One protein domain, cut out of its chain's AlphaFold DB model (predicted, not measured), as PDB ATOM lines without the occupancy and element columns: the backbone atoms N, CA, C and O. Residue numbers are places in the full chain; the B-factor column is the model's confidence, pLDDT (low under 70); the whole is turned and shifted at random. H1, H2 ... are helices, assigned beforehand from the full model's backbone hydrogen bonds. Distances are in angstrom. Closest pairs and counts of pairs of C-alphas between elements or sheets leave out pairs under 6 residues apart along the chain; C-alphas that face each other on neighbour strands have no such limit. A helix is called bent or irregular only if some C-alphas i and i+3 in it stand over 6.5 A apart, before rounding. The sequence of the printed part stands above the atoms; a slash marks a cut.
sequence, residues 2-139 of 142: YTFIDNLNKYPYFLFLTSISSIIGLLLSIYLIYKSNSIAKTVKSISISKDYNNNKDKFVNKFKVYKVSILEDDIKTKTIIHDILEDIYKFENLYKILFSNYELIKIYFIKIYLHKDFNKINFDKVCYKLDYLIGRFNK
ATOM      1  N   TYR A   2     181.687 156.206 244.751       56.44
ATOM      2  CA  TYR A   2     180.286 156.683 244.788       56.44
ATOM      3  C   TYR A   2     179.756 157.224 243.443       56.44
ATOM      4  O   TYR A   2     178.724 156.776 242.963       56.44
ATOM      5  N   THR A   3     180.529 158.055 242.738       61.12
ATOM      6  CA  THR A   3     180.153 158.631 241.428       61.12
ATOM      7  C   THR A   3     179.993 157.621 240.285       61.12
ATOM      8  O   THR A   3     179.346 157.925 239.285       61.12
ATOM      9  N   PHE A   4     180.588 156.428 240.391       64.12
ATOM     10  CA  PHE A   4     180.452 155.379 239.374       64.12
ATOM     11  C   PHE A   4     179.161 154.577 239.578       64.12
ATOM     12  O   PHE A   4     178.430 154.329 238.623       64.12
ATOM     13  N   ILE A   5     178.849 154.244 240.835       63.69
ATOM     14  CA  ILE A   5     177.623 153.530 241.217       63.69
ATOM     15  C   ILE A   5     176.387 154.421 240.999       63.69
ATOM     16  O   ILE A   5     175.391 153.953 240.447       63.69
ATOM     17  N   ASP A   6     176.471 155.719 241.311       63.22
ATOM     18  CA  ASP A   6     175.373 156.668 241.068       63.22
ATOM     19  C   ASP A   6     175.077 156.866 239.573       63.22
ATOM     20  O   ASP A   6     173.918 156.972 239.169       63.22
ATOM     21  N   ASN A   7     176.108 156.853 238.720       63.00
ATOM     22  CA  ASN A   7     175.928 156.919 237.267       63.00
ATOM     23  C   ASN A   7     175.358 155.624 236.674       63.00
ATOM     24  O   ASN A   7     174.615 155.688 235.697       63.00
ATOM     25  N   LEU A   8     175.655 154.462 237.265       60.69
ATOM     26  CA  LEU A   8     175.054 153.185 236.869       60.69
ATOM     27  C   LEU A   8     173.544 153.167 237.160       60.69
ATOM     28  O   LEU A   8     172.762 152.785 236.292       60.69
ATOM     29  N   ASN A   9     173.118 153.679 238.320       61.75
ATOM     30  CA  ASN A   9     171.696 153.798 238.675       61.75
ATOM     31  C   ASN A   9     170.914 154.792 237.796       61.75
ATOM     32  O   ASN A   9     169.693 154.687 237.688       61.75
ATOM     33  N   LYS A  10     171.596 155.733 237.132       68.06
ATOM     34  CA  LYS A  10     170.974 156.716 236.231       68.06
ATOM     35  C   LYS A  10     170.571 156.127 234.869       68.06
ATOM     36  O   LYS A  10     169.694 156.681 234.210       68.06
ATOM     37  N   TYR A  11     171.165 154.999 234.463       74.25
ATOM     38  CA  TYR A  11     170.902 154.329 233.180       74.25
ATOM     39  C   TYR A  11     170.547 152.841 233.374       74.25
ATOM     40  O   TYR A  11     171.315 151.954 232.987       74.25
ATOM     41  N   PRO A  12     169.363 152.532 233.932       73.88
ATOM     42  CA  PRO A  12     168.966 151.164 234.286       73.88
ATOM     43  C   PRO A  12     168.906 150.213 233.078       73.88
ATOM     44  O   PRO A  12     169.237 149.035 233.194       73.88
ATOM     45  N   TYR A  13     168.559 150.727 231.894       81.12
ATOM     46  CA  TYR A  13     168.554 149.946 230.652       81.12
ATOM     47  C   TYR A  13     169.959 149.510 230.223       81.12
ATOM     48  O   TYR A  13     170.124 148.407 229.708       81.12
ATOM     49  N   PHE A  14     170.978 150.341 230.462       82.19
ATOM     50  CA  PHE A  14     172.365 149.998 230.148       82.19
ATOM     51  C   PHE A  14     172.853 148.858 231.048       82.19
ATOM     52  O   PHE A  14     173.339 147.852 230.540       82.19
ATOM     53  N   LEU A  15     172.617 148.963 232.363       80.75
ATOM     54  CA  LEU A  15     172.907 147.905 233.339       80.75
ATOM     55  C   LEU A  15     172.227 146.574 232.992       80.75
ATOM     56  O   LEU A  15     172.836 145.504 233.092       80.75
ATOM     57  N   PHE A  16     170.960 146.633 232.584       83.31
ATOM     58  CA  PHE A  16     170.193 145.456 232.193       83.31
ATOM     59  C   PHE A  16     170.790 144.782 230.950       83.31
ATOM     60  O   PHE A  16     171.051 143.577 230.963       83.31
ATOM     61  N   LEU A  17     171.102 145.563 229.910       86.81
ATOM     62  CA  LEU A  17     171.734 145.065 228.685       86.81
ATOM     63  C   LEU A  17     173.121 144.469 228.940       86.81
ATOM     64  O   LEU A  17     173.421 143.389 228.431       86.81
ATOM     65  N   THR A  18     173.955 145.113 229.762       86.25
ATOM     66  CA  THR A  18     175.283 144.580 230.102       86.25
ATOM     67  C   THR A  18     175.187 143.281 230.899       86.25
ATOM     68  O   THR A  18     175.976 142.359 230.682       86.25
ATOM     69  N   SER A  19     174.189 143.168 231.781       87.44
ATOM     70  CA  SER A  19     173.953 141.960 232.580       87.44
ATOM     71  C   SER A  19     173.487 140.793 231.709       87.44
ATOM     72  O   SER A  19     174.047 139.702 231.794       87.44
ATOM     73  N   ILE A  20     172.536 141.029 230.798       91.75
ATOM     74  CA  ILE A  20     172.086 140.030 229.817       91.75
ATOM     75  C   ILE A  20     173.241 139.596 228.914       91.75
ATOM     76  O   ILE A  20     173.457 138.399 228.734       91.75
ATOM     77  N   SER A  21     174.018 140.545 228.386       91.00
ATOM     78  CA  SER A  21     175.170 140.234 227.535       91.00
ATOM     79  C   SER A  21     176.191 139.357 228.262       91.00
ATOM     80  O   SER A  21     176.748 138.437 227.666       91.00
ATOM     81  N   SER A  22     176.413 139.606 229.555       90.25
ATOM     82  CA  SER A  22     177.324 138.810 230.383       90.25
ATOM     83  C   SER A  22     176.800 137.387 230.597       90.25
ATOM     84  O   SER A  22     177.552 136.424 230.453       90.25
ATOM     85  N   ILE A  23     175.499 137.234 230.866       94.12
ATOM     86  CA  ILE A  23     174.850 135.924 231.028       94.12
ATOM     87  C   ILE A  23     174.909 135.122 229.722       94.12
ATOM     88  O   ILE A  23     175.287 133.949 229.732       94.12
ATOM     89  N   ILE A  24     174.591 135.750 228.588       94.00
ATOM     90  CA  ILE A  24     174.662 135.109 227.270       94.00
ATOM     91  C   ILE A  24     176.105 134.696 226.961       94.00
ATOM     92  O   ILE A  24     176.329 133.567 226.530       94.00
ATOM     93  N   GLY A  25     177.088 135.564 227.227       94.44
ATOM     94  CA  GLY A  25     178.506 135.259 227.030       94.44
ATOM     95  C   GLY A  25     178.986 134.061 227.855       94.44
ATOM     96  O   GLY A  25     179.709 133.203 227.340       94.44
ATOM     97  N   LEU A  26     178.534 133.946 229.108       94.75
ATOM     98  CA  LEU A  26     178.819 132.788 229.959       94.75
ATOM     99  C   LEU A  26     178.183 131.504 229.413       94.75
ATOM    100  O   LEU A  26     178.869 130.485 229.307       94.75
ATOM    101  N   LEU A  27     176.912 131.547 229.006       94.81
ATOM    102  CA  LEU A  27     176.224 130.386 228.425       94.81
ATOM    103  C   LEU A  27     176.894 129.916 227.128       94.81
ATOM    104  O   LEU A  27     177.104 128.715 226.942       94.81
ATOM    105  N   LEU A  28     177.294 130.853 226.262       93.38
ATOM    106  CA  LEU A  28     178.023 130.548 225.031       93.38
ATOM    107  C   LEU A  28     179.377 129.895 225.328       93.38
ATOM    108  O   LEU A  28     179.753 128.927 224.672       93.38
ATOM    109  N   SER A  29     180.093 130.397 226.337       93.62
ATOM    110  CA  SER A  29     181.395 129.858 226.746       93.62
ATOM    111  C   SER A  29     181.271 128.421 227.253       93.62
ATOM    112  O   SER A  29     182.028 127.548 226.829       93.62
ATOM    113  N   ILE A  30     180.268 128.145 228.093       92.81
ATOM    114  CA  ILE A  30     179.965 126.790 228.570       92.81
ATOM    115  C   ILE A  30     179.658 125.870 227.381       92.81
ATOM    116  O   ILE A  30     180.241 124.790 227.266       92.81
ATOM    117  N   TYR A  31     178.799 126.308 226.458       92.81
ATOM    118  CA  TYR A  31     178.466 125.546 225.253       92.81
ATOM    119  C   TYR A  31     179.702 125.239 224.390       92.81
ATOM    120  O   TYR A  31     179.884 124.103 223.943       92.81
ATOM    121  N   LEU A  32     180.587 126.220 224.190       91.19
ATOM    122  CA  LEU A  32     181.824 126.045 223.430       91.19
ATOM    123  C   LEU A  32     182.775 125.044 224.088       91.19
ATOM    124  O   LEU A  32     183.359 124.229 223.377       91.19
ATOM    125  N   ILE A  33     182.892 125.038 225.418       89.75
ATOM    126  CA  ILE A  33     183.697 124.042 226.143       89.75
ATOM    127  C   ILE A  33     183.149 122.631 225.895       89.75
ATOM    128  O   ILE A  33     183.908 121.725 225.541       89.75
ATOM    129  N   TYR A  34     181.831 122.437 226.013       88.19
ATOM    130  CA  TYR A  34     181.205 121.143 225.723       88.19
ATOM    131  C   TYR A  34     181.446 120.700 224.277       88.19
ATOM    132  O   TYR A  34     181.829 119.552 224.030       88.19
ATOM    133  N   LYS A  35     181.270 121.612 223.316       87.62
ATOM    134  CA  LYS A  35     181.480 121.326 221.894       87.62
ATOM    135  C   LYS A  35     182.945 121.014 221.583       87.62
ATOM    136  O   LYS A  35     183.214 120.050 220.875       87.62
ATOM    137  N   SER A  36     183.880 121.765 222.160       87.50
ATOM    138  CA  SER A  36     185.323 121.544 222.018       87.50
ATOM    139  C   SER A  36     185.732 120.163 222.534       87.50
ATOM    140  O   SER A  36     186.395 119.410 221.826       87.50
ATOM    141  N   ASN A  37     185.231 119.757 223.705       85.94
ATOM    142  CA  ASN A  37     185.473 118.417 224.246       85.94
ATOM    143  C   ASN A  37     184.917 117.303 223.344       85.94
ATOM    144  O   ASN A  37     185.545 116.253 223.199       85.94
ATOM    145  N   SER A  38     183.753 117.515 222.725       81.25
ATOM    146  CA  SER A  38     183.175 116.569 221.760       81.25
ATOM    147  C   SER A  38     184.033 116.439 220.494       81.25
ATOM    148  O   SER A  38     184.349 115.331 220.050       81.25
ATOM    149  N   ILE A  39     184.495 117.570 219.954       82.38
ATOM    150  CA  ILE A  39     185.394 117.607 218.794       82.38
ATOM    151  C   ILE A  39     186.719 116.920 219.131       82.38
ATOM    152  O   ILE A  39     187.162 116.059 218.381       82.38
ATOM    153  N   ALA A  40     187.317 117.223 220.284       81.75
ATOM    154  CA  ALA A  40     188.567 116.609 220.724       81.75
ATOM    155  C   ALA A  40     188.456 115.079 220.831       81.75
ATOM    156  O   ALA A  40     189.362 114.363 220.405       81.75
ATOM    157  N   LYS A  41     187.329 114.562 221.338       81.75
ATOM    158  CA  LYS A  41     187.055 113.115 221.365       81.75
ATOM    159  C   LYS A  41     186.981 112.518 219.959       81.75
ATOM    160  O   LYS A  41     187.573 111.469 219.729       81.75
ATOM    161  N   THR A  42     186.308 113.200 219.038       82.38
ATOM    162  CA  THR A  42     186.150 112.756 217.642       82.38
ATOM    163  C   THR A  42     187.485 112.767 216.891       82.38
ATOM    164  O   THR A  42     187.847 111.808 216.220       82.38
ATOM    165  N   VAL A  43     188.281 113.825 217.049       83.25
ATOM    166  CA  VAL A  43     189.625 113.907 216.457       83.25
ATOM    167  C   VAL A  43     190.527 112.809 217.023       83.25
ATOM    168  O   VAL A  43     191.274 112.171 216.280       83.25
ATOM    169  N   LYS A  44     190.428 112.537 218.330       85.94
ATOM    170  CA  LYS A  44     191.167 111.446 218.970       85.94
ATOM    171  C   LYS A  44     190.773 110.083 218.400       85.94
ATOM    172  O   LYS A  44     191.671 109.300 218.109       85.94
ATOM    173  N   SER A  45     189.482 109.792 218.217       84.62
ATOM    174  CA  SER A  45     189.055 108.510 217.638       84.62
ATOM    175  C   SER A  45     189.552 108.343 216.204       84.62
ATOM    176  O   SER A  45     190.127 107.307 215.904       84.62
ATOM    177  N   ILE A  46     189.452 109.379 215.364       86.94
ATOM    178  CA  ILE A  46     189.954 109.349 213.978       86.94
ATOM    179  C   ILE A  46     191.464 109.079 213.938       86.94
ATOM    180  O   ILE A  46     191.942 108.260 213.153       86.94
ATOM    181  N   SER A  47     192.230 109.753 214.803       88.56
ATOM    182  CA  SER A  47     193.678 109.541 214.905       88.56
ATOM    183  C   SER A  47     194.010 108.093 215.284       88.56
ATOM    184  O   SER A  47     194.864 107.469 214.653       88.56
ATOM    185  N   ILE A  48     193.283 107.529 216.255       89.62
ATOM    186  CA  ILE A  48     193.449 106.137 216.692       89.62
ATOM    187  C   ILE A  48     193.034 105.153 215.585       89.62
ATOM    188  O   ILE A  48     193.761 104.190 215.363       89.62
ATOM    189  N   SER A  49     191.941 105.394 214.847       89.62
ATOM    190  CA  SER A  49     191.533 104.569 213.691       89.62
ATOM    191  C   SER A  49     192.610 104.549 212.608       89.62
ATOM    192  O   SER A  49     192.949 103.494 212.067       89.62
ATOM    193  N   LYS A  50     193.210 105.710 212.314       89.75
ATOM    194  CA  LYS A  50     194.301 105.819 211.340       89.75
ATOM    195  C   LYS A  50     195.550 105.073 211.806       89.75
ATOM    196  O   LYS A  50     196.139 104.332 211.021       89.75
ATOM    197  N   ASP A  51     195.944 105.244 213.067       90.88
ATOM    198  CA  ASP A  51     197.086 104.528 213.639       90.88
ATOM    199  C   ASP A  51     196.860 103.009 213.655       90.88
ATOM    200  O   ASP A  51     197.737 102.242 213.259       90.88
ATOM    201  N   TYR A  52     195.653 102.574 214.019       90.62
ATOM    202  CA  TYR A  52     195.245 101.177 213.961       90.62
ATOM    203  C   TYR A  52     195.359 100.620 212.540       90.62
ATOM    204  O   TYR A  52     196.009  99.599 212.335       90.62
ATOM    205  N   ASN A  53     194.807 101.308 211.538       89.38
ATOM    206  CA  ASN A  53     194.879 100.857 210.147       89.38
ATOM    207  C   ASN A  53     196.322 100.738 209.632       89.38
ATOM    208  O   ASN A  53     196.591  99.859 208.816       89.38
ATOM    209  N   ASN A  54     197.241 101.571 210.128       89.94
ATOM    210  CA  ASN A  54     198.660 101.518 209.773       89.94
ATOM    211  C   ASN A  54     199.424 100.396 210.494       89.94
ATOM    212  O   ASN A  54     200.411  99.887 209.967       89.94
ATOM    213  N   ASN A  55     199.011 100.028 211.712       90.19
ATOM    214  CA  ASN A  55     199.753  99.091 212.561       90.19
ATOM    215  C   ASN A  55     199.106  97.707 212.700       90.19
ATOM    216  O   ASN A  55     199.768  96.785 213.183       90.19
ATOM    217  N   LYS A  56     197.854  97.521 212.267       89.00
ATOM    218  CA  LYS A  56     197.109  96.258 212.402       89.00
ATOM    219  C   LYS A  56     197.853  95.056 211.823       89.00
ATOM    220  O   LYS A  56     197.872  93.995 212.444       89.00
ATOM    221  N   ASP A  57     198.550  95.241 210.702       90.31
ATOM    222  CA  ASP A  57     199.274  94.164 210.024       90.31
ATOM    223  C   ASP A  57     200.437  93.639 210.877       90.31
ATOM    224  O   ASP A  57     200.738  92.448 210.849       90.31
ATOM    225  N   LYS A  58     201.046  94.491 211.715       91.44
ATOM    226  CA  LYS A  58     202.100  94.070 212.653       91.44
ATOM    227  C   LYS A  58     201.546  93.097 213.688       91.44
ATOM    228  O   LYS A  58     202.142  92.049 213.917       91.44
ATOM    229  N   PHE A  59     200.401  93.421 214.286       90.19
ATOM    230  CA  PHE A  59     199.743  92.544 215.254       90.19
ATOM    231  C   PHE A  59     199.267  91.250 214.591       90.19
ATOM    232  O   PHE A  59     199.545  90.168 215.100       90.19
ATOM    233  N   VAL A  60     198.631  91.340 213.420       91.69
ATOM    234  CA  VAL A  60     198.213  90.166 212.640       91.69
ATOM    235  C   VAL A  60     199.394  89.241 212.354       91.69
ATOM    236  O   VAL A  60     199.287  88.034 212.571       91.69
ATOM    237  N   ASN A  61     200.524  89.790 211.908       92.56
ATOM    238  CA  ASN A  61     201.712  88.999 211.609       92.56
ATOM    239  C   ASN A  61     202.275  88.327 212.863       92.56
ATOM    240  O   ASN A  61     202.585  87.142 212.811       92.56
ATOM    241  N   LYS A  62     202.320  89.020 214.006       92.25
ATOM    242  CA  LYS A  62     202.727  88.403 215.277       92.25
ATOM    243  C   LYS A  62     201.832  87.231 215.681       92.25
ATOM    244  O   LYS A  62     202.334  86.153 215.982       92.25
ATOM    245  N   PHE A  63     200.509  87.399 215.631       91.94
ATOM    246  CA  PHE A  63     199.583  86.313 215.976       91.94
ATOM    247  C   PHE A  63     199.654  85.140 214.993       91.94
ATOM    248  O   PHE A  63     199.508  83.992 215.411       91.94
ATOM    249  N   LYS A  64     199.934  85.400 213.710       92.06
ATOM    250  CA  LYS A  64     200.234  84.344 212.734       92.06
ATOM    251  C   LYS A  64     201.513  83.592 213.090       92.06
ATOM    252  O   LYS A  64     201.485  82.369 213.053       92.06
ATOM    253  N   VAL A  65     202.585  84.291 213.467       92.50
ATOM    254  CA  VAL A  65     203.846  83.663 213.900       92.50
ATOM    255  C   VAL A  65     203.608  82.764 215.110       92.50
ATOM    256  O   VAL A  65     203.990  81.603 215.066       92.50
ATOM    257  N   TYR A  66     202.881  83.230 216.133       90.94
ATOM    258  CA  TYR A  66     202.518  82.372 217.267       90.94
ATOM    259  C   TYR A  66     201.743  81.126 216.835       90.94
ATOM    260  O   TYR A  66     201.980  80.040 217.357       90.94
ATOM    261  N   LYS A  67     200.831  81.265 215.868       91.00
ATOM    262  CA  LYS A  67     200.068  80.133 215.343       91.00
ATOM    263  C   LYS A  67     200.963  79.129 214.610       91.00
ATOM    264  O   LYS A  67     200.822  77.937 214.846       91.00
ATOM    265  N   VAL A  68     201.882  79.607 213.772       89.44
ATOM    266  CA  VAL A  68     202.877  78.771 213.078       89.44
ATOM    267  C   VAL A  68     203.743  78.032 214.095       89.44
ATOM    268  O   VAL A  68     203.821  76.811 214.037       89.44
ATOM    269  N   SER A  69     204.268  78.720 215.112       87.06
ATOM    270  CA  SER A  69     205.085  78.080 216.150       87.06
ATOM    271  C   SER A  69     204.334  77.008 216.947       87.06
ATOM    272  O   SER A  69     204.936  76.034 217.388       87.06
ATOM    273  N   ILE A  70     203.020  77.160 217.141       87.31
ATOM    274  CA  ILE A  70     202.196  76.170 217.850       87.31
ATOM    275  C   ILE A  70     201.829  74.979 216.951       87.31
ATOM    276  O   ILE A  70     201.755  73.856 217.451       87.31
ATOM    277  N   LEU A  71     201.533  75.222 215.669       86.19
ATOM    278  CA  LEU A  71     201.009  74.210 214.744       86.19
ATOM    279  C   LEU A  71     202.101  73.447 213.989       86.19
ATOM    280  O   LEU A  71     201.968  72.242 213.809       86.19
ATOM    281  N   GLU A  72     203.128  74.148 213.513       82.38
ATOM    282  CA  GLU A  72     204.183  73.588 212.660       82.38
ATOM    283  C   GLU A  72     205.386  73.149 213.495       82.38
ATOM    284  O   GLU A  72     205.847  72.019 213.358       82.38
ATOM    285  N   ASP A  73     205.836  74.005 214.417       76.75
ATOM    286  CA  ASP A  73     207.035  73.739 215.224       76.75
ATOM    287  C   ASP A  73     206.737  72.965 216.529       76.75
ATOM    288  O   ASP A  73     207.655  72.625 217.276       76.75
ATOM    289  N   ASP A  74     205.455  72.718 216.839       79.25
ATOM    290  CA  ASP A  74     204.952  72.124 218.096       79.25
ATOM    291  C   ASP A  74     205.497  72.802 219.376       79.25
ATOM    292  O   ASP A  74     205.545  72.220 220.465       79.25
ATOM    293  N   ILE A  75     205.891  74.077 219.280       79.81
ATOM    294  CA  ILE A  75     206.452  74.834 220.398       79.81
ATOM    295  C   ILE A  75     205.295  75.292 221.283       79.81
ATOM    296  O   ILE A  75     204.701  76.359 221.127       79.81
ATOM    297  N   LYS A  76     204.979  74.453 222.262       83.75
ATOM    298  CA  LYS A  76     203.943  74.682 223.268       83.75
ATOM    299  C   LYS A  76     204.623  74.997 224.589       83.75
ATOM    300  O   LYS A  76     204.896  74.110 225.391       83.75
ATOM    301  N   THR A  77     204.925  76.272 224.821       84.50
ATOM    302  CA  THR A  77     205.576  76.733 226.057       84.50
ATOM    303  C   THR A  77     204.706  77.728 226.813       84.50
ATOM    304  O   THR A  77     203.877  78.435 226.237       84.50
ATOM    305  N   LYS A  78     204.905  77.808 228.135       85.56
ATOM    306  CA  LYS A  78     204.261  78.838 228.967       85.56
ATOM    307  C   LYS A  78     204.621  80.245 228.492       85.56
ATOM    308  O   LYS A  78     203.765  81.122 228.517       85.56
ATOM    309  N   THR A  79     205.855  80.436 228.027       87.69
ATOM    310  CA  THR A  79     206.350  81.714 227.504       87.69
ATOM    311  C   THR A  79     205.498  82.205 226.340       87.69
ATOM    312  O   THR A  79     204.998  83.316 226.408       87.69
ATOM    313  N   ILE A  80     205.196  81.350 225.355       88.69
ATOM    314  CA  ILE A  80     204.346  81.735 224.214       88.69
ATOM    315  C   ILE A  80     202.957  82.195 224.667       88.69
ATOM    316  O   ILE A  80     202.420  83.163 224.138       88.69
ATOM    317  N   ILE A  81     202.365  81.540 225.669       89.62
ATOM    318  CA  ILE A  81     201.065  81.964 226.213       89.62
ATOM    319  C   ILE A  81     201.161  83.342 226.882       89.62
ATOM    320  O   ILE A  81     200.261  84.167 226.709       89.62
ATOM    321  N   HIS A  82     202.242  83.606 227.619       91.06
ATOM    322  CA  HIS A  82     202.494  84.917 228.215       91.06
ATOM    323  C   HIS A  82     202.726  85.997 227.157       91.06
ATOM    324  O   HIS A  82     202.131  87.066 227.268       91.06
ATOM    325  N   ASP A  83     203.487  85.697 226.106       91.81
ATOM    326  CA  ASP A  83     203.755  86.629 225.011       91.81
ATOM    327  C   ASP A  83     202.464  86.975 224.248       91.81
ATOM    328  O   ASP A  83     202.172  88.146 223.998       91.81
ATOM    329  N   ILE A  84     201.621  85.970 223.964       92.31
ATOM    330  CA  ILE A  84     200.291  86.172 223.369       92.31
ATOM    331  C   ILE A  84     199.439  87.080 224.263       92.31
ATOM    332  O   ILE A  84     198.790  88.003 223.767       92.31
ATOM    333  N   LEU A  85     199.410  86.825 225.575       93.06
ATOM    334  CA  LEU A  85     198.671  87.657 226.525       93.06
ATOM    335  C   LEU A  85     199.190  89.097 226.525       93.06
ATOM    336  O   LEU A  85     198.385  90.027 226.478       93.06
ATOM    337  N   GLU A  86     200.507  89.289 226.556       93.75
ATOM    338  CA  GLU A  86     201.136  90.607 226.549       93.75
ATOM    339  C   GLU A  86     200.766  91.401 225.293       93.75
ATOM    340  O   GLU A  86     200.367  92.564 225.392       93.75
ATOM    341  N   ASP A  87     200.821  90.772 224.118       93.19
ATOM    342  CA  ASP A  87     200.437  91.427 222.870       93.19
ATOM    343  C   ASP A  87     198.929  91.725 222.805       93.19
ATOM    344  O   ASP A  87     198.545  92.779 222.292       93.19
ATOM    345  N   ILE A  88     198.068  90.882 223.396       93.06
ATOM    346  CA  ILE A  88     196.634  91.189 223.560       93.06
ATOM    347  C   ILE A  88     196.439  92.417 224.467       93.06
ATOM    348  O   ILE A  88     195.639  93.293 224.135       93.06
ATOM    349  N   TYR A  89     197.164  92.520 225.586       93.00
ATOM    350  CA  TYR A  89     197.067  93.671 226.494       93.00
ATOM    351  C   TYR A  89     197.582  94.965 225.858       93.00
ATOM    352  O   TYR A  89     196.935  96.008 225.977       93.00
ATOM    353  N   LYS A  90     198.723  94.907 225.162       92.38
ATOM    354  CA  LYS A  90     199.271  96.042 224.403       92.38
ATOM    355  C   LYS A  90     198.254  96.549 223.394       92.38
ATOM    356  O   LYS A  90     197.975  97.745 223.341       92.38
ATOM    357  N   PHE A  91     197.674  95.627 222.638       89.75
ATOM    358  CA  PHE A  91     196.669  95.942 221.644       89.75
ATOM    359  C   PHE A  91     195.421  96.594 222.267       89.75
ATOM    360  O   PHE A  91     194.981  97.651 221.815       89.75
ATOM    361  N   GLU A  92     194.871  96.006 223.333       90.19
ATOM    362  CA  GLU A  92     193.692  96.546 224.016       90.19
ATOM    363  C   GLU A  92     193.960  97.954 224.561       90.19
ATOM    364  O   GLU A  92     193.162  98.858 224.334       90.19
ATOM    365  N   ASN A  93     195.104  98.186 225.206       89.31
ATOM    366  CA  ASN A  93     195.438  99.505 225.745       89.31
ATOM    367  C   ASN A  93     195.530 100.592 224.666       89.31
ATOM    368  O   ASN A  93     195.133 101.730 224.915       89.31
ATOM    369  N   LEU A  94     196.028 100.248 223.477       88.38
ATOM    370  CA  LEU A  94     196.160 101.192 222.370       88.38
ATOM    371  C   LEU A  94     194.820 101.474 221.684       88.38
ATOM    372  O   LEU A  94     194.520 102.624 221.361       88.38
ATOM    373  N   TYR A  95     193.999 100.440 221.484       89.50
ATOM    374  CA  TYR A  95     192.887 100.507 220.538       89.50
ATOM    375  C   TYR A  95     191.506 100.263 221.145       89.50
ATOM    376  O   TYR A  95     190.532 100.318 220.405       89.50
ATOM    377  N   LYS A  96     191.363 100.071 222.467       88.44
ATOM    378  CA  LYS A  96     190.075  99.792 223.149       88.44
ATOM    379  C   LYS A  96     188.918 100.704 222.734       88.44
ATOM    380  O   LYS A  96     187.782 100.247 222.705       88.44
ATOM    381  N   ILE A  97     189.192 101.970 222.420       85.94
ATOM    382  CA  ILE A  97     188.178 102.952 221.996       85.94
ATOM    383  C   ILE A  97     187.485 102.547 220.680       85.94
ATOM    384  O   ILE A  97     186.336 102.920 220.472       85.94
ATOM    385  N   LEU A  98     188.153 101.769 219.823       86.12
ATOM    386  CA  LEU A  98     187.620 101.291 218.541       86.12
ATOM    387  C   LEU A  98     186.725 100.051 218.683       86.12
ATOM    388  O   LEU A  98     186.047  99.657 217.738       86.12
ATOM    389  N   PHE A  99     186.736  99.401 219.847       87.25
ATOM    390  CA  PHE A  99     186.035  98.140 220.051       87.25
ATOM    391  C   PHE A  99     184.640  98.364 220.608       87.25
ATOM    392  O   PHE A  99     184.426  99.127 221.551       87.25
ATOM    393  N   SER A 100     183.688  97.606 220.076       87.31
ATOM    394  CA  SER A 100     182.377  97.481 220.700       87.31
ATOM    395  C   SER A 100     182.478  96.703 222.018       87.31
ATOM    396  O   SER A 100     183.340  95.835 222.195       87.31
ATOM    397  N   ASN A 101     181.539  96.944 222.937       87.88
ATOM    398  CA  ASN A 101     181.481  96.223 224.216       87.88
ATOM    399  C   ASN A 101     181.443  94.697 224.029       87.88
ATOM    400  O   ASN A 101     182.062  93.961 224.792       87.88
ATOM    401  N   TYR A 102     180.761  94.217 222.986       88.94
ATOM    402  CA  TYR A 102     180.691  92.792 222.662       88.94
ATOM    403  C   TYR A 102     182.061  92.197 222.304       88.94
ATOM    404  O   TYR A 102     182.409  91.096 222.734       88.94
ATOM    405  N   GLU A 103     182.869  92.930 221.543       89.19
ATOM    406  CA  GLU A 103     184.205  92.481 221.152       89.19
ATOM    407  C   GLU A 103     185.171  92.508 222.335       89.19
ATOM    408  O   GLU A 103     185.951  91.570 222.502       89.19
ATOM    409  N   LEU A 104     185.063  93.518 223.204       89.69
ATOM    410  CA  LEU A 104     185.822  93.578 224.455       89.69
ATOM    411  C   LEU A 104     185.506  92.388 225.366       89.69
ATOM    412  O   LEU A 104     186.419  91.781 225.923       89.69
ATOM    413  N   ILE A 105     184.234  91.993 225.462       91.25
ATOM    414  CA  ILE A 105     183.823  90.800 226.212       91.25
ATOM    415  C   ILE A 105     184.454  89.533 225.613       91.25
ATOM    416  O   ILE A 105     184.963  88.685 226.348       91.25
ATOM    417  N   LYS A 106     184.492  89.397 224.281       91.88
ATOM    418  CA  LYS A 106     185.172  88.261 223.634       91.88
ATOM    419  C   LYS A 106     186.667  88.231 223.938       91.88
ATOM    420  O   LYS A 106     187.181  87.174 224.300       91.88
ATOM    421  N   ILE A 107     187.352  89.370 223.836       92.31
ATOM    422  CA  ILE A 107     188.778  89.488 224.176       92.31
ATOM    423  C   ILE A 107     189.003  89.118 225.647       92.31
ATOM    424  O   ILE A 107     189.920  88.364 225.968       92.31
ATOM    425  N   TYR A 108     188.119  89.552 226.545       92.50
ATOM    426  CA  TYR A 108     188.159  89.182 227.956       92.50
ATOM    427  C   TYR A 108     188.060  87.660 228.175       92.50
ATOM    428  O   TYR A 108     188.892  87.085 228.879       92.50
ATOM    429  N   PHE A 109     187.138  86.969 227.499       92.00
ATOM    430  CA  PHE A 109     187.053  85.503 227.554       92.00
ATOM    431  C   PHE A 109     188.258  84.786 226.918       92.00
ATOM    432  O   PHE A 109     188.571  83.647 227.281       92.00
ATOM    433  N   ILE A 110     188.943  85.411 225.956       92.94
ATOM    434  CA  ILE A 110     190.216  84.900 225.427       92.94
ATOM    435  C   ILE A 110     191.292  84.976 226.510       92.94
ATOM    436  O   ILE A 110     191.902  83.948 226.799       92.94
ATOM    437  N   LYS A 111     191.441  86.124 227.178       93.38
ATOM    438  CA  LYS A 111     192.399  86.300 228.279       93.38
ATOM    439  C   LYS A 111     192.155  85.322 229.428       93.38
ATOM    440  O   LYS A 111     193.089  84.650 229.852       93.38
ATOM    441  N   ILE A 112     190.904  85.161 229.875       92.38
ATOM    442  CA  ILE A 112     190.550  84.169 230.910       92.38
ATOM    443  C   ILE A 112     190.990  82.764 230.502       92.38
ATOM    444  O   ILE A 112     191.494  82.000 231.320       92.38
ATOM    445  N   TYR A 113     190.777  82.401 229.237       90.81
ATOM    446  CA  TYR A 113     191.146  81.076 228.755       90.81
ATOM    447  C   TYR A 113     192.661  80.853 228.766       90.81
ATOM    448  O   TYR A 113     193.100  79.776 229.157       90.81
ATOM    449  N   LEU A 114     193.436  81.863 228.367       89.00
ATOM    450  CA  LEU A 114     194.899  81.812 228.354       89.00
ATOM    451  C   LEU A 114     195.512  81.847 229.764       89.00
ATOM    452  O   LEU A 114     196.613  81.351 229.953       89.00
ATOM    453  N   HIS A 115     194.788  82.362 230.761       89.25
ATOM    454  CA  HIS A 115     195.194  82.332 232.170       89.25
ATOM    455  C   HIS A 115     194.975  80.982 232.877       89.25
ATOM    456  O   HIS A 115     195.319  80.852 234.052       89.25
ATOM    457  N   LYS A 116     194.393  79.976 232.211       88.44
ATOM    458  CA  LYS A 116     194.228  78.638 232.799       88.44
ATOM    459  C   LYS A 116     195.579  77.969 233.060       88.44
ATOM    460  O   LYS A 116     196.574  78.289 232.416       88.44
ATOM    461  N   ASP A 117     195.584  76.975 233.953       83.94
ATOM    462  CA  ASP A 117     196.749  76.106 234.151       83.94
ATOM    463  C   ASP A 117     197.246  75.576 232.807       83.94
ATOM    464  O   ASP A 117     196.466  75.004 232.043       83.94
ATOM    465  N   PHE A 118     198.546  75.712 232.556       82.81
ATOM    466  CA  PHE A 118     199.171  75.334 231.289       82.81
ATOM    467  C   PHE A 118     198.808  73.910 230.834       82.81
ATOM    468  O   PHE A 118     198.442  73.697 229.685       82.81
ATOM    469  N   ASN A 119     198.793  72.953 231.767       81.00
ATOM    470  CA  ASN A 119     198.471  71.548 231.492       81.00
ATOM    471  C   ASN A 119     197.008  71.323 231.055       81.00
ATOM    472  O   ASN A 119     196.668  70.252 230.564       81.00
ATOM    473  N   LYS A 120     196.126  72.308 231.264       86.06
ATOM    474  CA  LYS A 120     194.702  72.281 230.887       86.06
ATOM    475  C   LYS A 120     194.413  73.130 229.643       86.06
ATOM    476  O   LYS A 120     193.251  73.233 229.232       86.06
ATOM    477  N   ILE A 121     195.428  73.777 229.067       87.38
ATOM    478  CA  ILE A 121     195.288  74.569 227.845       87.38
ATOM    479  C   ILE A 121     195.255  73.613 226.653       87.38
ATOM    480  O   ILE A 121     196.147  72.795 226.460       87.38
ATOM    481  N   ASN A 122     194.213  73.739 225.834       88.19
ATOM    482  CA  ASN A 122     194.151  73.075 224.540       88.19
ATOM    483  C   ASN A 122     194.638  74.075 223.483       88.19
ATOM    484  O   ASN A 122     194.041  75.139 223.301       88.19
ATOM    485  N   PHE A 123     195.731  73.731 222.809       86.75
ATOM    486  CA  PHE A 123     196.391  74.607 221.846       86.75
ATOM    487  C   PHE A 123     195.608  74.787 220.542       86.75
ATOM    488  O   PHE A 123     195.692  75.860 219.948       86.75
ATOM    489  N   ASP A 124     194.750  73.842 220.157       88.38
ATOM    490  CA  ASP A 124     193.837  74.017 219.018       88.38
ATOM    491  C   ASP A 124     192.823  75.129 219.311       88.38
ATOM    492  O   ASP A 124     192.554  76.000 218.483       88.38
ATOM    493  N   LYS A 125     192.306  75.175 220.549       89.69
ATOM    494  CA  LYS A 125     191.438  76.265 221.017       89.69
ATOM    495  C   LYS A 125     192.181  77.592 221.108       89.69
ATOM    496  O   LYS A 125     191.561  78.632 220.884       89.69
ATOM    497  N   VAL A 126     193.472  77.581 221.449       89.19
ATOM    498  CA  VAL A 126     194.312  78.787 221.393       89.19
ATOM    499  C   VAL A 126     194.419  79.271 219.950       89.19
ATOM    500  O   VAL A 126     194.097  80.428 219.698       89.19
ATOM    501  N   CYS A 127     194.749  78.393 219.003       89.44
ATOM    502  CA  CYS A 127     194.835  78.731 217.581       89.44
ATOM    503  C   CYS A 127     193.513  79.286 217.041       89.44
ATOM    504  O   CYS A 127     193.508  80.337 216.411       89.44
ATOM    505  N   TYR A 128     192.377  78.676 217.390       92.12
ATOM    506  CA  TYR A 128     191.058  79.185 217.006       92.12
ATOM    507  C   TYR A 128     190.771  80.589 217.571       92.12
ATOM    508  O   TYR A 128     190.210  81.457 216.898       92.12
ATOM    509  N   LYS A 129     191.168  80.851 218.823       91.38
ATOM    510  CA  LYS A 129     191.052  82.187 219.432       91.38
ATOM    511  C   LYS A 129     191.984  83.198 218.760       91.38
ATOM    512  O   LYS A 129     191.588  84.350 218.602       91.38
ATOM    513  N   LEU A 130     193.182  82.778 218.351       91.62
ATOM    514  CA  LEU A 130     194.100  83.601 217.563       91.62
ATOM    515  C   LEU A 130     193.522  83.913 216.180       91.62
ATOM    516  O   LEU A 130     193.594  85.060 215.753       91.62
ATOM    517  N   ASP A 131     192.876  82.952 215.518       91.69
ATOM    518  CA  ASP A 131     192.211  83.170 214.229       91.69
ATOM    519  C   ASP A 131     191.087  84.205 214.335       91.69
ATOM    520  O   ASP A 131     190.972  85.087 213.480       91.69
ATOM    521  N   TYR A 132     190.311  84.173 215.423       92.38
ATOM    522  CA  TYR A 132     189.340  85.228 215.711       92.38
ATOM    523  C   TYR A 132     190.007  86.609 215.841       92.38
ATOM    524  O   TYR A 132     189.522  87.576 215.252       92.38
ATOM    525  N   LEU A 133     191.114  86.714 216.589       91.00
ATOM    526  CA  LEU A 133     191.843  87.977 216.757       91.00
ATOM    527  C   LEU A 133     192.417  88.477 215.429       91.00
ATOM    528  O   LEU A 133     192.217  89.635 215.081       91.00
ATOM    529  N   ILE A 134     193.046  87.598 214.646       90.75
ATOM    530  CA  ILE A 134     193.575  87.911 213.312       90.75
ATOM    531  C   ILE A 134     192.456  88.410 212.393       90.75
ATOM    532  O   ILE A 134     192.592  89.457 211.758       90.75
ATOM    533  N   GLY A 135     191.331  87.692 212.336       89.69
ATOM    534  CA  GLY A 135     190.175  88.082 211.534       89.69
ATOM    535  C   GLY A 135     189.626  89.447 211.948       89.69
ATOM    536  O   GLY A 135     189.362  90.297 211.098       89.69
ATOM    537  N   ARG A 136     189.529  89.697 213.259       89.31
ATOM    538  CA  ARG A 136     189.073  90.985 213.784       89.31
ATOM    539  C   ARG A 136     190.043  92.120 213.468       89.31
ATOM    540  O   ARG A 136     189.585  93.210 213.126       89.31
ATOM    541  N   PHE A 137     191.345  91.870 213.575       87.12
ATOM    542  CA  PHE A 137     192.374  92.873 213.319       87.12
ATOM    543  C   PHE A 137     192.507  93.220 211.841       87.12
ATOM    544  O   PHE A 137     192.845  94.347 211.509       87.12
ATOM    545  N   ASN A 138     192.153  92.310 210.933       86.12
ATOM    546  CA  ASN A 138     192.121  92.623 209.505       86.12
ATOM    547  C   ASN A 138     191.013  93.618 209.125       86.12
ATOM    548  O   ASN A 138     191.167  94.341 208.132       86.12
ATOM    549  N   LYS A 139     189.926  93.698 209.906       86.88
ATOM    550  CA  LYS A 139     188.839  94.660 209.678       86.88
ATOM    551  C   LYS A 139     189.395  96.088 209.726       86.88
ATOM    552  O   LYS A 139     190.114  96.435 210.660       86.88
TER     553      LYS A 139
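This is residues 2 to 139 of the 142 residues of an uncharacterized protein of Clostridium acidisoli DSM 12555 (UniProt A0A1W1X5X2). A long helical arm sticks out from a small head, a bundle of four helical parts, H2b, H3, H4 and H5; residues 2 to 43 stand free, of which 12 to 43 belong to the very long bent helix H2 and 2 to 10 to the short helix H1, which is set across the arm's far end. The head is an up-and-down bundle of H2b, H3, H4 and H5, in which H2b, the arm of H2 after its bend, runs on inside the head. The printed part has 138 residues with five named helices, H1 to H5 in chain order, and no named strand; its class is all helix. It is extended, with a radius of gyration of the C-alphas of 28.3 A and spans of 93 by 30 by 23 A, and the free arm makes the length.

H2, residues 12 to 71, was assigned as one helix by its hydrogen bonds but is bent: C-alphas 54 and 57 are 7.4 A apart. Its arm H2a, residues 12 to 54, is 62.8 A long and begins with C-alpha 12 at (168.966, 151.164, 234.286); its arm H2b, residues 57 to 71, is 20.6 A long. H1 is residues 2 to 10, 12.6 A. H3, residues 78 to 98, measures 29.8 A; it has a kink of 46 degrees near residue 92 and is irregular, with C-alphas 94 and 97 8.2 A apart. H4 is residues 101 to 114, 20.1 A. H5, residues 123 to 138, 22.3 A, ends with C-alpha 138 at (192.121, 92.623, 209.505).

H2b, H3, H4 and H5 form a bundle, up and down, each running against the one before it in the chain. H2b touches H5 at a shallow tilt of 16 degrees, opposite ways, and their closest C-alphas, of Val 60 and Ile 134, are 5.2 A apart. H2b and H3 are a hairpin at 25 degrees, closest at the C-alphas of Tyr 66 and Ile 80, 7.2 A. H3 and H4 are a hairpin at 11 degrees, closest at the C-alphas of Ile 81 and Leu 114, 6.5 A. H4 and H5 are close but not clearly touching, with the C-alphas of Ile 110 and Lys 129 6.6 A apart. H3 and H5 are near each other, while H2b and H4 are apart. H2a stands at a steep tilt of 38 degrees to H2b; with residues 45 to 52 alone it touches residues 95 to 98 of H3, closest at the C-alphas of Ile 48 and Tyr 95, 6.8 A. H1 is about perpendicular to H2a, at 89 degrees, and touches no helix. Every O i to N i+4 pair is within hydrogen-bond range in H1, H2a, H2b, H4 and H5; in H3 it is 15 of 17.

The C-alphas of Thr 3 and Asp 74, the two farthest apart, are 93.0 A apart. Without the free residues, the body of 96 residues spans 42 by 24 by 18 A. The printed part has no cut and no long link. The mean pLDDT of the printed part is 86.9, and residues 2 to 10 are under 70.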